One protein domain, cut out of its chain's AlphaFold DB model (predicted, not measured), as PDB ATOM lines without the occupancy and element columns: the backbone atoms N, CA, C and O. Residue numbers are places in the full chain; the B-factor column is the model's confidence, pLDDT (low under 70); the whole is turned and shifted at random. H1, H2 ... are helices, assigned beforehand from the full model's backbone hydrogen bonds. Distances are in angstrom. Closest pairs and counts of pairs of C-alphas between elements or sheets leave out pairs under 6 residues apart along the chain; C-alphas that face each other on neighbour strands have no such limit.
ATOM      1  N   GLU A  89     -70.714 -11.396  -4.855       91.31
ATOM      2  CA  GLU A  89     -70.796 -10.046  -4.285       91.31
ATOM      3  C   GLU A  89     -69.530  -9.676  -3.513       91.31
ATOM      4  O   GLU A  89     -69.022  -8.568  -3.670       91.31
ATOM      5  N   VAL A  90     -68.993 -10.615  -2.729       92.56
ATOM      6  CA  VAL A  90     -67.745 -10.424  -1.974       92.56
ATOM      7  C   VAL A  90     -66.587 -10.126  -2.928       92.56
ATOM      8  O   VAL A  90     -65.829  -9.179  -2.719       92.56
ATOM      9  N   ARG A  91     -66.491 -10.886  -4.025       92.94
ATOM     10  CA  ARG A  91     -65.492 -10.659  -5.076       92.94
ATOM     11  C   ARG A  91     -65.653  -9.300  -5.744       92.94
ATOM     12  O   ARG A  91     -64.681  -8.562  -5.854       92.94
ATOM     13  N   ASN A  92     -66.877  -8.940  -6.124       94.06
ATOM     14  CA  ASN A  92     -67.153  -7.647  -6.745       94.06
ATOM     15  C   ASN A  92     -66.774  -6.475  -5.826       94.06
ATOM     16  O   ASN A  92     -66.213  -5.488  -6.298       94.06
ATOM     17  N   GLN A  93     -67.053  -6.574  -4.522       91.69
ATOM     18  CA  GLN A  93     -66.676  -5.546  -3.546       91.69
ATOM     19  C   GLN A  93     -65.157  -5.407  -3.423       91.69
ATOM     20  O   GLN A  93     -64.641  -4.289  -3.456       91.69
ATOM     21  N   PHE A  94     -64.437  -6.525  -3.333       94.00
ATOM     22  CA  PHE A  94     -62.977  -6.509  -3.299       94.00
ATOM     23  C   PHE A  94     -62.381  -5.896  -4.574       94.00
ATOM     24  O   PHE A  94     -61.561  -4.980  -4.495       94.00
ATOM     25  N   ASP A  95     -62.858  -6.320  -5.747       93.56
ATOM     26  CA  ASP A  95     -62.403  -5.794  -7.035       93.56
ATOM     27  C   ASP A  95     -62.664  -4.281  -7.144       93.56
ATOM     28  O   ASP A  95     -61.821  -3.538  -7.646       93.56
ATOM     29  N   GLN A  96     -63.802  -3.789  -6.638       93.88
ATOM     30  CA  GLN A  96     -64.100  -2.354  -6.576       93.88
ATOM     31  C   GLN A  96     -63.130  -1.593  -5.667       93.88
ATOM     32  O   GLN A  96     -62.673  -0.511  -6.039       93.88
ATOM     33  N   ILE A  97     -62.801  -2.135  -4.492       90.44
ATOM     34  CA  ILE A  97     -61.829  -1.524  -3.574       90.44
ATOM     35  C   ILE A  97     -60.453  -1.457  -4.242       90.44
ATOM     36  O   ILE A  97     -59.819  -0.400  -4.245       90.44
ATOM     37  N   LEU A  98     -60.011  -2.553  -4.861       91.56
ATOM     38  CA  LEU A  98     -58.723  -2.625  -5.544       91.56
ATOM     39  C   LEU A  98     -58.654  -1.648  -6.729       91.56
ATOM     40  O   LEU A  98     -57.652  -0.954  -6.898       91.56
ATOM     41  N   ARG A  99     -59.732  -1.533  -7.517       94.44
ATOM     42  CA  ARG A  99     -59.852  -0.536  -8.597       94.44
ATOM     43  C   ARG A  99     -59.739   0.888  -8.067       94.44
ATOM     44  O   ARG A  99     -58.919   1.642  -8.577       94.44
ATOM     45  N   LYS A 100     -60.472   1.234  -7.004       92.88
ATOM     46  CA  LYS A 100     -60.387   2.563  -6.377       92.88
ATOM     47  C   LYS A 100     -58.975   2.869  -5.877       92.88
ATOM     48  O   LYS A 100     -58.479   3.965  -6.112       92.88
ATOM     49  N   LYS A 101     -58.297   1.904  -5.242       90.50
ATOM     50  CA  LYS A 101     -56.891   2.066  -4.827       90.50
ATOM     51  C   LYS A 101     -55.974   2.327  -6.034       90.50
ATOM     52  O   LYS A 101     -55.156   3.239  -5.975       90.50
ATOM     53  N   ARG A 102     -56.138   1.585  -7.139       93.19
ATOM     54  CA  ARG A 102     -55.390   1.801  -8.397       93.19
ATOM     55  C   ARG A 102     -55.648   3.189  -8.990       93.19
ATOM     56  O   ARG A 102     -54.711   3.857  -9.413       93.19
ATOM     57  N   GLU A 103     -56.903   3.629  -9.021       94.31
ATOM     58  CA  GLU A 103     -57.292   4.950  -9.529       94.31
ATOM     59  C   GLU A 103     -56.686   6.086  -8.702       94.31
ATOM     60  O   GLU A 103     -56.116   7.013  -9.276       94.31
ATOM     61  N   LEU A 104     -56.766   5.999  -7.369       91.31
ATOM     62  CA  LEU A 104     -56.160   6.976  -6.462       91.31
ATOM     63  C   LEU A 104     -54.644   7.048  -6.660       91.31
ATOM     64  O   LEU A 104     -54.113   8.130  -6.888       91.31
ATOM     65  N   PHE A 105     -53.973   5.894  -6.686       92.69
ATOM     66  CA  PHE A 105     -52.534   5.819  -6.924       92.69
ATOM     67  C   PHE A 105     -52.123   6.472  -8.253       92.69
ATOM     68  O   PHE A 105     -51.216   7.303  -8.295       92.69
ATOM     69  N   ASN A 106     -52.822   6.147  -9.346       93.19
ATOM     70  CA  ASN A 106     -52.544   6.735 -10.657       93.19
ATOM     71  C   ASN A 106     -52.795   8.247 -10.678       93.19
ATOM     72  O   ASN A 106     -52.047   8.990 -11.313       93.19
ATOM     73  N   LYS A 107     -53.844   8.711  -9.989       95.25
ATOM     74  CA  LYS A 107     -54.165  10.134  -9.876       95.25
ATOM     75  C   LYS A 107     -53.071  10.894  -9.133       95.25
ATOM     76  O   LYS A 107     -52.684  11.971  -9.581       95.25
ATOM     77  N   ASP A 108     -52.572  10.338  -8.037       91.00
ATOM     78  CA  ASP A 108     -51.521  10.966  -7.241       91.00
ATOM     79  C   ASP A 108     -50.190  10.990  -8.001       91.00
ATOM     80  O   ASP A 108     -49.571  12.048  -8.086       91.00
ATOM     81  N   LEU A 109     -49.826   9.904  -8.695       92.50
ATOM     82  CA  LEU A 109     -48.671   9.910  -9.601       92.50
ATOM     83  C   LEU A 109     -48.805  10.937 -10.736       92.50
ATOM     84  O   LEU A 109     -47.819  11.572 -11.110       92.50
ATOM     85  N   SER A 110     -50.002  11.105 -11.309       95.75
ATOM     86  CA  SER A 110     -50.232  12.111 -12.357       95.75
ATOM     87  C   SER A 110     -50.016  13.524 -11.825       95.75
ATOM     88  O   SER A 110     -49.300  14.311 -12.440       95.75
ATOM     89  N   ARG A 111     -50.589  13.830 -10.655       95.75
ATOM     90  CA  ARG A 111     -50.419  15.129  -9.989       95.75
ATOM     91  C   ARG A 111     -48.956  15.412  -9.685       95.75
ATOM     92  O   ARG A 111     -48.470  16.492  -9.996       95.75
ATOM     93  N   GLU A 112     -48.244  14.431  -9.150       93.75
ATOM     94  CA  GLU A 112     -46.833  14.569  -8.809       93.75
ATOM     95  C   GLU A 112     -45.963  14.841 -10.049       93.75
ATOM     96  O   GLU A 112     -45.112  15.728 -10.038       93.75
ATOM     97  N   ARG A 113     -46.238  14.162 -11.171       95.94
ATOM     98  CA  ARG A 113     -45.589  14.440 -12.468       95.94
ATOM     99  C   ARG A 113     -45.875  15.845 -12.987       95.94
ATOM    100  O   ARG A 113     -44.977  16.506 -13.520       95.94
ATOM    101  N   GLU A 114     -47.119  16.300 -12.870       97.81
ATOM    102  CA  GLU A 114     -47.521  17.651 -13.269       97.81
ATOM    103  C   GLU A 114     -46.828  18.714 -12.411       97.81
ATOM    104  O   GLU A 114     -46.303  19.695 -12.945       97.81
ATOM    105  N   GLU A 115     -46.774  18.510 -11.096       97.50
ATOM    106  CA  GLU A 115     -46.080  19.383 -10.152       97.50
ATOM    107  C   GLU A 115     -44.578  19.425 -10.429       97.50
ATOM    108  O   GLU A 115     -44.015  20.517 -10.560       97.50
ATOM    109  N   PHE A 116     -43.944  18.268 -10.632       97.50
ATOM    110  CA  PHE A 116     -42.542  18.183 -11.032       97.50
ATOM    111  C   PHE A 116     -42.290  18.985 -12.314       97.50
ATOM    112  O   PHE A 116     -41.501  19.929 -12.310       97.50
ATOM    113  N   THR A 117     -43.055  18.724 -13.378       96.31
ATOM    114  CA  THR A 117     -42.923  19.434 -14.664       96.31
ATOM    115  C   THR A 117     -43.136  20.944 -14.512       96.31
ATOM    116  O   THR A 117     -42.460  21.758 -15.147       96.31
ATOM    117  N   LYS A 118     -44.087  21.358 -13.670       98.25
ATOM    118  CA  LYS A 118     -44.357  22.772 -13.392       98.25
ATOM    119  C   LYS A 118     -43.186  23.431 -12.667       98.25
ATOM    120  O   LYS A 118     -42.838  24.564 -12.999       98.25
ATOM    121  N   THR A 119     -42.591  22.757 -11.686       97.25
ATOM    122  CA  THR A 119     -41.428  23.278 -10.953       97.25
ATOM    123  C   THR A 119     -40.177  23.326 -11.829       97.25
ATOM    124  O   THR A 119     -39.515  24.361 -11.842       97.25
ATOM    125  N   GLU A 120     -39.918  22.290 -12.630       96.69
ATOM    126  CA  GLU A 120     -38.849  22.224 -13.640       96.69
ATOM    127  C   GLU A 120     -38.940  23.416 -14.609       96.69
ATOM    128  O   GLU A 120     -37.993  24.188 -14.772       96.69
ATOM    129  N   ARG A 121     -40.127  23.653 -15.191       97.94
ATOM    130  CA  ARG A 121     -40.365  24.795 -16.093       97.94
ATOM    131  C   ARG A 121     -40.091  26.136 -15.421       97.94
ATOM    132  O   ARG A 121     -39.430  26.981 -16.019       97.94
ATOM    133  N   LYS A 122     -40.580  26.326 -14.191       98.38
ATOM    134  CA  LYS A 122     -40.357  27.564 -13.430       98.38
ATOM    135  C   LYS A 122     -38.873  27.794 -13.156       98.38
ATOM    136  O   LYS A 122     -38.393  28.885 -13.432       98.38
ATOM    137  N   LYS A 123     -38.152  26.776 -12.673       98.00
ATOM    138  CA  LYS A 123     -36.705  26.851 -12.402       98.00
ATOM    139  C   LYS A 123     -35.908  27.183 -13.662       98.00
ATOM    140  O   LYS A 123     -35.023  28.035 -13.631       98.00
ATOM    141  N   ARG A 124     -36.274  26.575 -14.792       97.94
ATOM    142  CA  ARG A 124     -35.645  26.865 -16.083       97.94
ATOM    143  C   ARG A 124     -35.890  28.304 -16.520       97.94
ATOM    144  O   ARG A 124     -34.970  28.961 -16.994       97.94
ATOM    145  N   GLU A 125     -37.119  28.793 -16.388       98.25
ATOM    146  CA  GLU A 125     -37.456  30.170 -16.746       98.25
ATOM    147  C   GLU A 125     -36.712  31.182 -15.868       98.25
ATOM    148  O   GLU A 125     -36.160  32.148 -16.396       98.25
ATOM    149  N   THR A 126     -36.647  30.950 -14.552       98.31
ATOM    150  CA  THR A 126     -35.889  31.809 -13.632       98.31
ATOM    151  C   THR A 126     -34.404  31.795 -13.971       98.31
ATOM    152  O   THR A 126     -33.828  32.859 -14.153       98.31
ATOM    153  N   PHE A 127     -33.814  30.617 -14.203       98.38
ATOM    154  CA  PHE A 127     -32.410  30.499 -14.596       98.38
ATOM    155  C   PHE A 127     -32.094  31.273 -15.886       98.38
ATOM    156  O   PHE A 127     -31.108  32.005 -15.954       98.38
ATOM    157  N   LEU A 128     -32.940  31.155 -16.915       97.88
ATOM    158  CA  LEU A 128     -32.744  31.875 -18.176       97.88
ATOM    159  C   LEU A 128     -32.878  33.393 -18.005       97.88
ATOM    160  O   LEU A 128     -32.100  34.139 -18.602       97.88
ATOM    161  N   LYS A 129     -33.835  33.849 -17.186       98.44
ATOM    162  CA  LYS A 129     -34.003  35.269 -16.850       98.44
ATOM    163  C   LYS A 129     -32.801  35.809 -16.081       98.44
ATOM    164  O   LYS A 129     -32.318  36.885 -16.419       98.44
ATOM    165  N   ASP A 130     -32.293  35.059 -15.113       98.06
ATOM    166  CA  ASP A 130     -31.148  35.467 -14.297       98.06
ATOM    167  C   ASP A 130     -29.849  35.460 -15.116       98.06
ATOM    168  O   ASP A 130     -29.079  36.415 -15.053       98.06
ATOM    169  N   SER A 131     -29.645  34.465 -15.988       97.56
ATOM    170  CA  SER A 131     -28.522  34.451 -16.941       97.56
ATOM    171  C   SER A 131     -28.591  35.611 -17.941       97.56
ATOM    172  O   SER A 131     -27.558  36.162 -18.326       97.56
ATOM    173  N   GLN A 132     -29.791  35.996 -18.388       98.06
ATOM    174  CA  GLN A 132     -29.956  37.166 -19.250       98.06
ATOM    175  C   GLN A 132     -29.662  38.463 -18.489       98.06
ATOM    176  O   GLN A 132     -28.883  39.272 -18.979       98.06
ATOM    177  N   ARG A 133     -30.202  38.629 -17.275       98.31
ATOM    178  CA  ARG A 133     -29.922  39.795 -16.421       98.31
ATOM    179  C   ARG A 133     -28.438  39.947 -16.126       98.31
ATOM    180  O   ARG A 133     -27.918  41.036 -16.304       98.31
ATOM    181  N   ALA A 134     -27.752  38.861 -15.772       97.69
ATOM    182  CA  ALA A 134     -26.311  38.880 -15.536       97.69
ATOM    183  C   ALA A 134     -25.535  39.351 -16.778       97.69
ATOM    184  O   ALA A 134     -24.594  40.131 -16.666       97.69
ATOM    185  N   ARG A 135     -25.946  38.913 -17.978       97.56
ATOM    186  CA  ARG A 135     -25.366  39.385 -19.246       97.56
ATOM    187  C   ARG A 135     -25.661  40.859 -19.504       97.56
ATOM    188  O   ARG A 135     -24.774  41.573 -19.959       97.56
ATOM    189  N   ASP A 136     -26.882  41.308 -19.245       97.94
ATOM    190  CA  ASP A 136     -27.274  42.702 -19.450       97.94
ATOM    191  C   ASP A 136     -26.547  43.629 -18.467       97.94
ATOM    192  O   ASP A 136     -26.080  44.686 -18.872       97.94
ATOM    193  N   GLU A 137     -26.406  43.225 -17.202       97.56
ATOM    194  CA  GLU A 137     -25.668  43.949 -16.161       97.56
ATOM    195  C   GLU A 137     -24.180  44.048 -16.491       97.56
ATOM    196  O   GLU A 137     -23.642  45.151 -16.501       97.56
ATOM    197  N   PHE A 138     -23.544  42.936 -16.866       97.88
ATOM    198  CA  PHE A 138     -22.147  42.932 -17.299       97.88
ATOM    199  C   PHE A 138     -21.919  43.796 -18.551       97.88
ATOM    200  O   PHE A 138     -20.875  44.402 -18.717       97.88
ATOM    201  N   ASN A 139     -22.891  43.917 -19.456       96.25
ATOM    202  CA  ASN A 139     -22.719  44.756 -20.648       96.25
ATOM    203  C   ASN A 139     -22.959  46.259 -20.411       96.25
ATOM    204  O   ASN A 139     -22.774  47.038 -21.350       96.25
ATOM    205  N   ARG A 140     -23.374  46.688 -19.209       97.50
ATOM    206  CA  ARG A 140     -23.561  48.120 -18.893       97.50
ATOM    207  C   ARG A 140     -22.239  48.859 -18.740       97.50
ATOM    208  O   ARG A 140     -22.160  50.025 -19.127       97.50
ATOM    209  N   ASP A 141     -21.220  48.179 -18.228       95.75
ATOM    210  CA  ASP A 141     -19.911  48.759 -17.962       95.75
ATOM    211  C   ASP A 141     -18.876  48.345 -19.018       95.75
ATOM    212  O   ASP A 141     -19.026  47.375 -19.769       95.75
ATOM    213  N   LYS A 142     -17.793  49.121 -19.116       96.62
ATOM    214  CA  LYS A 142     -16.659  48.767 -19.977       96.62
ATOM    215  C   LYS A 142     -15.751  47.790 -19.236       96.62
ATOM    216  O   LYS A 142     -15.137  48.157 -18.240       96.62
ATOM    217  N   HIS A 143     -15.606  46.590 -19.786       97.38
ATOM    218  CA  HIS A 143     -14.733  45.543 -19.251       97.38
ATOM    219  C   HIS A 143     -13.506  45.304 -20.131       97.38
ATOM    220  O   HIS A 143     -13.549  45.522 -21.348       97.38
ATOM    221  N   SER A 144     -12.417  44.829 -19.517       97.69
ATOM    222  CA  SER A 144     -11.222  44.402 -20.254       97.69
ATOM    223  C   SER A 144     -11.513  43.156 -21.098       97.69
ATOM    224  O   SER A 144     -12.522  42.472 -20.916       97.69
ATOM    225  N   ARG A 145     -10.628  42.842 -22.049       96.88
ATOM    226  CA  ARG A 145     -10.787  41.658 -22.902       96.88
ATOM    227  C   ARG A 145     -10.791  40.372 -22.073       96.88
ATOM    228  O   ARG A 145     -11.630  39.510 -22.312       96.88
ATOM    229  N   GLU A 146      -9.890  40.286 -21.104       97.38
ATOM    230  CA  GLU A 146      -9.712  39.148 -20.201       97.38
ATOM    231  C   GLU A 146     -10.982  38.926 -19.373       97.38
ATOM    232  O   GLU A 146     -11.551  37.839 -19.406       97.38
ATOM    233  N   GLN A 147     -11.514  39.991 -18.761       97.25
ATOM    234  CA  GLN A 147     -12.754  39.940 -17.978       97.25
ATOM    235  C   GLN A 147     -13.954  39.464 -18.805       97.25
ATOM    236  O   GLN A 147     -14.794  38.710 -18.319       97.25
ATOM    237  N   ARG A 148     -14.051  39.890 -20.073       96.81
ATOM    238  CA  ARG A 148     -15.117  39.425 -20.973       96.81
ATOM    239  C   ARG A 148     -14.977  37.937 -21.267       96.81
ATOM    240  O   ARG A 148     -15.979  37.228 -21.241       96.81
ATOM    241  N   THR A 149     -13.763  37.467 -21.549       98.00
ATOM    242  CA  THR A 149     -13.507  36.044 -21.799       98.00
ATOM    243  C   THR A 149     -13.886  35.190 -20.590       98.00
ATOM    244  O   THR A 149     -14.649  34.241 -20.756       98.00
ATOM    245  N   GLU A 150     -13.433  35.563 -19.392       97.94
ATOM    246  CA  GLU A 150     -13.744  34.849 -18.147       97.94
ATOM    247  C   GLU A 150     -15.254  34.803 -17.877       97.94
ATOM    248  O   GLU A 150     -15.812  33.728 -17.664       97.94
ATOM    249  N   PHE A 151     -15.949  35.941 -17.993       98.12
ATOM    250  CA  PHE A 151     -17.394  36.016 -17.762       98.12
ATOM    251  C   PHE A 151     -18.199  35.092 -18.690       98.12
ATOM    252  O   PHE A 151     -19.112  34.389 -18.248       98.12
ATOM    253  N   TYR A 152     -17.888  35.077 -19.991       97.31
ATOM    254  CA  TYR A 152     -18.613  34.227 -20.940       97.31
ATOM    255  C   TYR A 152     -18.264  32.747 -20.793       97.31
ATOM    256  O   TYR A 152     -19.136  31.902 -21.022       97.31
ATOM    257  N   GLN A 153     -17.031  32.429 -20.395       98.31
ATOM    258  CA  GLN A 153     -16.650  31.065 -20.057       98.31
ATOM    259  C   GLN A 153     -17.444  30.570 -18.841       98.31
ATOM    260  O   GLN A 153     -18.119  29.547 -18.938       98.31
ATOM    261  N   GLU A 154     -17.484  31.349 -17.758       97.81
ATOM    262  CA  GLU A 154     -18.242  31.013 -16.548       97.81
ATOM    263  C   GLU A 154     -19.752  30.886 -16.832       97.81
ATOM    264  O   GLU A 154     -20.410  29.957 -16.366       97.81
ATOM    265  N   GLN A 155     -20.328  31.777 -17.651       97.69
ATOM    266  CA  GLN A 155     -21.728  31.659 -18.082       97.69
ATOM    267  C   GLN A 155     -21.989  30.374 -18.877       97.69
ATOM    268  O   GLN A 155     -23.042  29.749 -18.717       97.69
ATOM    269  N   SER A 156     -21.055  29.976 -19.745       97.50
ATOM    270  CA  SER A 156     -21.163  28.733 -20.511       97.50
ATOM    271  C   SER A 156     -21.088  27.507 -19.601       97.50
ATOM    272  O   SER A 156     -21.895  26.588 -19.754       97.50
ATOM    273  N   GLU A 157     -20.168  27.512 -18.636       98.19
ATOM    274  CA  GLU A 157     -20.002  26.450 -17.641       98.19
ATOM    275  C   GLU A 157     -21.255  26.313 -16.768       98.19
ATOM    276  O   GLU A 157     -21.874  25.248 -16.773       98.19
ATOM    277  N   LYS A 158     -21.737  27.408 -16.162       97.94
ATOM    278  CA  LYS A 158     -22.983  27.434 -15.368       97.94
ATOM    279  C   LYS A 158     -24.187  26.929 -16.152       97.94
ATOM    280  O   LYS A 158     -25.039  26.217 -15.625       97.94
ATOM    281  N   ARG A 159     -24.289  27.304 -17.430       97.81
ATOM    282  CA  ARG A 159     -25.358  26.820 -18.311       97.81
ATOM    283  C   ARG A 159     -25.237  25.320 -18.556       97.81
ATOM    284  O   ARG A 159     -26.253  24.630 -18.528       97.81
ATOM    285  N   SER A 160     -24.034  24.829 -18.834       98.25
ATOM    286  CA  SER A 160     -23.787  23.405 -19.061       98.25
ATOM    287  C   SER A 160     -24.133  22.575 -17.825       98.25
ATOM    288  O   SER A 160     -24.872  21.598 -17.947       98.25
ATOM    289  N   GLU A 161     -23.664  23.005 -16.654       98.19
ATOM    290  CA  GLU A 161     -23.919  22.378 -15.353       98.19
ATOM    291  C   GLU A 161     -25.416  22.347 -15.031       98.19
ATOM    292  O   GLU A 161     -25.978  21.271 -14.852       98.19
ATOM    293  N   TYR A 162     -26.109  23.490 -15.111       98.06
ATOM    294  CA  TYR A 162     -27.553  23.561 -14.864       98.06
ATOM    295  C   TYR A 162     -28.349  22.557 -15.713       98.06
ATOM    296  O   TYR A 162     -29.249  21.876 -15.223       98.06
ATOM    297  N   PHE A 163     -28.039  22.452 -17.011       97.56
ATOM    298  CA  PHE A 163     -28.747  21.519 -17.891       97.56
ATOM    299  C   PHE A 163     -28.308  20.062 -17.722       97.56
ATOM    300  O   PHE A 163     -29.055  19.184 -18.151       97.56
ATOM    301  N   ALA A 164     -27.128  19.788 -17.165       97.81
ATOM    302  CA  ALA A 164     -26.746  18.441 -16.751       97.81
ATOM    303  C   ALA A 164     -27.556  18.020 -15.521       97.81
ATOM    304  O   ALA A 164     -28.292  17.039 -15.603       97.81
ATOM    305  N   ASP A 165     -27.562  18.850 -14.479       96.94
ATOM    306  CA  ASP A 165     -28.317  18.616 -13.247       96.94
ATOM    307  C   ASP A 165     -29.814  18.411 -13.499       96.94
ATOM    308  O   ASP A 165     -30.437  17.526 -12.921       96.94
ATOM    309  N   GLU A 166     -30.427  19.217 -14.372       96.69
ATOM    310  CA  GLU A 166     -31.852  19.059 -14.686       96.69
ATOM    311  C   GLU A 166     -32.150  17.752 -15.438       96.69
ATOM    312  O   GLU A 166     -33.218  17.169 -15.242       96.69
ATOM    313  N   ARG A 167     -31.219  17.251 -16.268       97.19
ATOM    314  CA  ARG A 167     -31.376  15.928 -16.898       97.19
ATOM    315  C   ARG A 167     -31.314  14.819 -15.856       97.19
ATOM    316  O   ARG A 167     -32.163  13.929 -15.895       97.19
ATOM    317  N   ASP A 168     -30.364  14.902 -14.933       96.69
ATOM    318  CA  ASP A 168     -30.166  13.889 -13.896       96.69
ATOM    319  C   ASP A 168     -31.353  13.872 -12.927       96.69
ATOM    320  O   ASP A 168     -31.987  12.835 -12.754       96.69
ATOM    321  N   ARG A 169     -31.799  15.041 -12.446       95.50
ATOM    322  CA  ARG A 169     -33.014  15.172 -11.617       95.50
ATOM    323  C   ARG A 169     -34.252  14.576 -12.277       95.50
ATOM    324  O   ARG A 169     -35.075  13.952 -11.610       95.50
ATOM    325  N   ARG A 170     -34.419  14.788 -13.585       95.88
ATOM    326  CA  ARG A 170     -35.538  14.215 -14.340       95.88
ATOM    327  C   ARG A 170     -35.412  12.699 -14.466       95.88
ATOM    328  O   ARG A 170     -36.419  12.002 -14.355       95.88
ATOM    329  N   SER A 171     -34.203  12.197 -14.705       95.19
ATOM    330  CA  SER A 171     -33.913  10.763 -14.758       95.19
ATOM    331  C   SER A 171     -34.237  10.081 -13.427       95.19
ATOM    332  O   SER A 171     -34.957   9.078 -13.415       95.19
ATOM    333  N   ASP A 172     -33.787  10.670 -12.318       93.88
ATOM    334  CA  ASP A 172     -34.022  10.178 -10.960       93.88
ATOM    335  C   ASP A 172     -35.515  10.150 -10.634       93.88
ATOM    336  O   ASP A 172     -36.042   9.123 -10.207       93.88
ATOM    337  N   PHE A 173     -36.228  11.240 -10.935       96.19
ATOM    338  CA  PHE A 173     -37.675  11.318 -10.746       96.19
ATOM    339  C   PHE A 173     -38.430  10.239 -11.541       96.19
ATOM    340  O   PHE A 173     -39.287   9.538 -11.004       96.19
ATOM    341  N   GLU A 174     -38.108  10.043 -12.823       95.19
ATOM    342  CA  GLU A 174     -38.757   8.999 -13.629       95.19
ATOM    343  C   GLU A 174     -38.350   7.581 -13.199       95.19
ATOM    344  O   GLU A 174     -39.083   6.619 -13.458       95.19
ATOM    345  N   SER A 175     -37.186   7.412 -12.570       94.38
ATOM    346  CA  SER A 175     -36.796   6.152 -11.937       94.38
ATOM    347  C   SER A 175     -37.659   5.863 -10.708       94.38
ATOM    348  O   SER A 175     -38.279   4.800 -10.661       94.38
ATOM    349  N   ASP A 176     -37.793   6.827  -9.791       90.81
ATOM    350  CA  ASP A 176     -38.643   6.712  -8.595       90.81
ATOM    351  C   ASP A 176     -40.098   6.398  -8.965       90.81
ATOM    352  O   ASP A 176     -40.698   5.452  -8.454       90.81
ATOM    353  N   VAL A 177     -40.664   7.108  -9.947       91.38
ATOM    354  CA  VAL A 177     -42.042   6.840 -10.383       91.38
ATOM    355  C   VAL A 177     -42.204   5.416 -10.931       91.38
ATOM    356  O   VAL A 177     -43.223   4.762 -10.678       91.38
ATOM    357  N   ARG A 178     -41.223   4.908 -11.691       93.81
ATOM    358  CA  ARG A 178     -41.256   3.526 -12.202       93.81
ATOM    359  C   ARG A 178     -41.178   2.513 -11.065       93.81
ATOM    360  O   ARG A 178     -41.931   1.537 -11.083       93.81
ATOM    361  N   GLU A 179     -40.309   2.752 -10.094       90.38
ATOM    362  CA  GLU A 179     -40.153   1.901  -8.920       90.38
ATOM    363  C   GLU A 179     -41.424   1.879  -8.067       90.38
ATOM    364  O   GLU A 179     -41.975   0.807  -7.812       90.38
ATOM    365  N   ARG A 180     -41.982   3.042  -7.726       89.12
ATOM    366  CA  ARG A 180     -43.237   3.150  -6.967       89.12
ATOM    367  C   ARG A 180     -44.394   2.453  -7.664       89.12
ATOM    368  O   ARG A 180     -45.181   1.767  -7.013       89.12
ATOM    369  N   ARG A 181     -44.491   2.574  -8.992       90.19
ATOM    370  CA  ARG A 181     -45.505   1.857  -9.777       90.19
ATOM    371  C   ARG A 181     -45.326   0.346  -9.695       90.19
ATOM    372  O   ARG A 181     -46.315  -0.364  -9.529       90.19
ATOM    373  N   LYS A 182     -44.091  -0.145  -9.806       93.12
ATOM    374  CA  LYS A 182     -43.787  -1.572  -9.659       93.12
ATOM    375  C   LYS A 182     -44.166  -2.068  -8.262       93.12
ATOM    376  O   LYS A 182     -44.932  -3.020  -8.157       93.12
ATOM    377  N   ASN A 183     -43.716  -1.370  -7.220       88.94
ATOM    378  CA  ASN A 183     -43.987  -1.721  -5.826       88.94
ATOM    379  C   ASN A 183     -45.495  -1.758  -5.537       88.94
ATOM    380  O   ASN A 183     -45.984  -2.680  -4.887       88.94
ATOM    381  N   PHE A 184     -46.256  -0.802  -6.076       91.94
ATOM    382  CA  PHE A 184     -47.711  -0.787  -5.946       91.94
ATOM    383  C   PHE A 184     -48.393  -1.966  -6.659       91.94
ATOM    384  O   PHE A 184     -49.317  -2.566  -6.111       91.94
ATOM    385  N   GLU A 185     -47.956  -2.328  -7.869       92.25
ATOM    386  CA  GLU A 185     -48.513  -3.486  -8.580       92.25
ATOM    387  C   GLU A 185     -48.178  -4.810  -7.883       92.25
ATOM    388  O   GLU A 185     -49.042  -5.686  -7.796       92.25
ATOM    389  N   ASP A 186     -46.968  -4.950  -7.345       91.50
ATOM    390  CA  ASP A 186     -46.567  -6.126  -6.568       91.50
ATOM    391  C   ASP A 186     -47.390  -6.234  -5.270       91.50
ATOM    392  O   ASP A 186     -47.937  -7.299  -4.972       91.50
ATOM    393  N   TYR A 187     -47.611  -5.117  -4.569       89.31
ATOM    394  CA  TYR A 187     -48.540  -5.035  -3.436       89.31
ATOM    395  C   TYR A 187     -49.971  -5.446  -3.830       89.31
ATOM    396  O   TYR A 187     -50.585  -6.293  -3.176       89.31
ATOM    397  N   ALA A 188     -50.508  -4.897  -4.925       90.50
ATOM    398  CA  ALA A 188     -51.864  -5.197  -5.377       90.50
ATOM    399  C   ALA A 188     -52.029  -6.683  -5.742       90.50
ATOM    400  O   ALA A 188     -53.072  -7.275  -5.463       90.50
ATOM    401  N   ARG A 189     -50.995  -7.298  -6.331       94.38
ATOM    402  CA  ARG A 189     -50.946  -8.744  -6.597       94.38
ATOM    403  C   ARG A 189     -50.921  -9.558  -5.310       94.38
ATOM    404  O   ARG A 189     -51.669 -10.526  -5.216       94.38
TER     405      ARG A 189
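This is residues 89 to 189 of the 261 residues of an uncharacterized protein of Bdellovibrio sp. CG10_big_fil_rev_8_21_14_0_10_47_8 (UniProt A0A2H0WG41). The model is a long, thin helical hairpin: helix H1 runs the length of a rod, the chain turns at one end through residues 139 to 144, and helix H2 runs back beside it. The two helices are nearly parallel lines with few contacts between them, and residues 89 to 97 of H1 stick out past H2 at the end away from the turn. The printed part has 101 residues with two named helices, H1 then H2, and no named strand; the class is all helix. It is extended, with a radius of gyration of the C-alphas of 23.3 A, and spans 82 by 19 by 7 A.

H1, residues 89 to 138, and H2, residues 145 to 189, form a helical hairpin. They touch, with 4 pairs of C-alphas within 8 A. The closest C-alphas of the two are those of Leu 98 and Ala 188, 7.3 A apart. Their lines stand at a shallow tilt of 2 degrees, and they run opposite ways. Centre to centre they are 15.7 A apart. In both H1 and H2 every O i to N i+4 pair is within hydrogen-bond range.

H1 has 50 residues and begins at C-alpha 89, (-70.796, -10.046, -4.285). It ends at C-alpha 138, (-22.147, 42.932, -17.299), 73.1 A from its first C-alpha. H2 has 45 residues and measures 66.5 A from C-alpha 145 to C-alpha 189, the latter at (-50.946, -8.744, -6.597).

The C-alphas of Glu 89 and Ser 144 are the two farthest apart, at 82.3 A, while those of Glu 89 and Arg 189 are 20.0 A apart. Residues 89 to 97 and 140 to 146 stand free. The link from H1 to H2 is short, with 6 residues. The printed part has no cut. The mean pLDDT of the printed part is 95.5, and no printed residue is under 70.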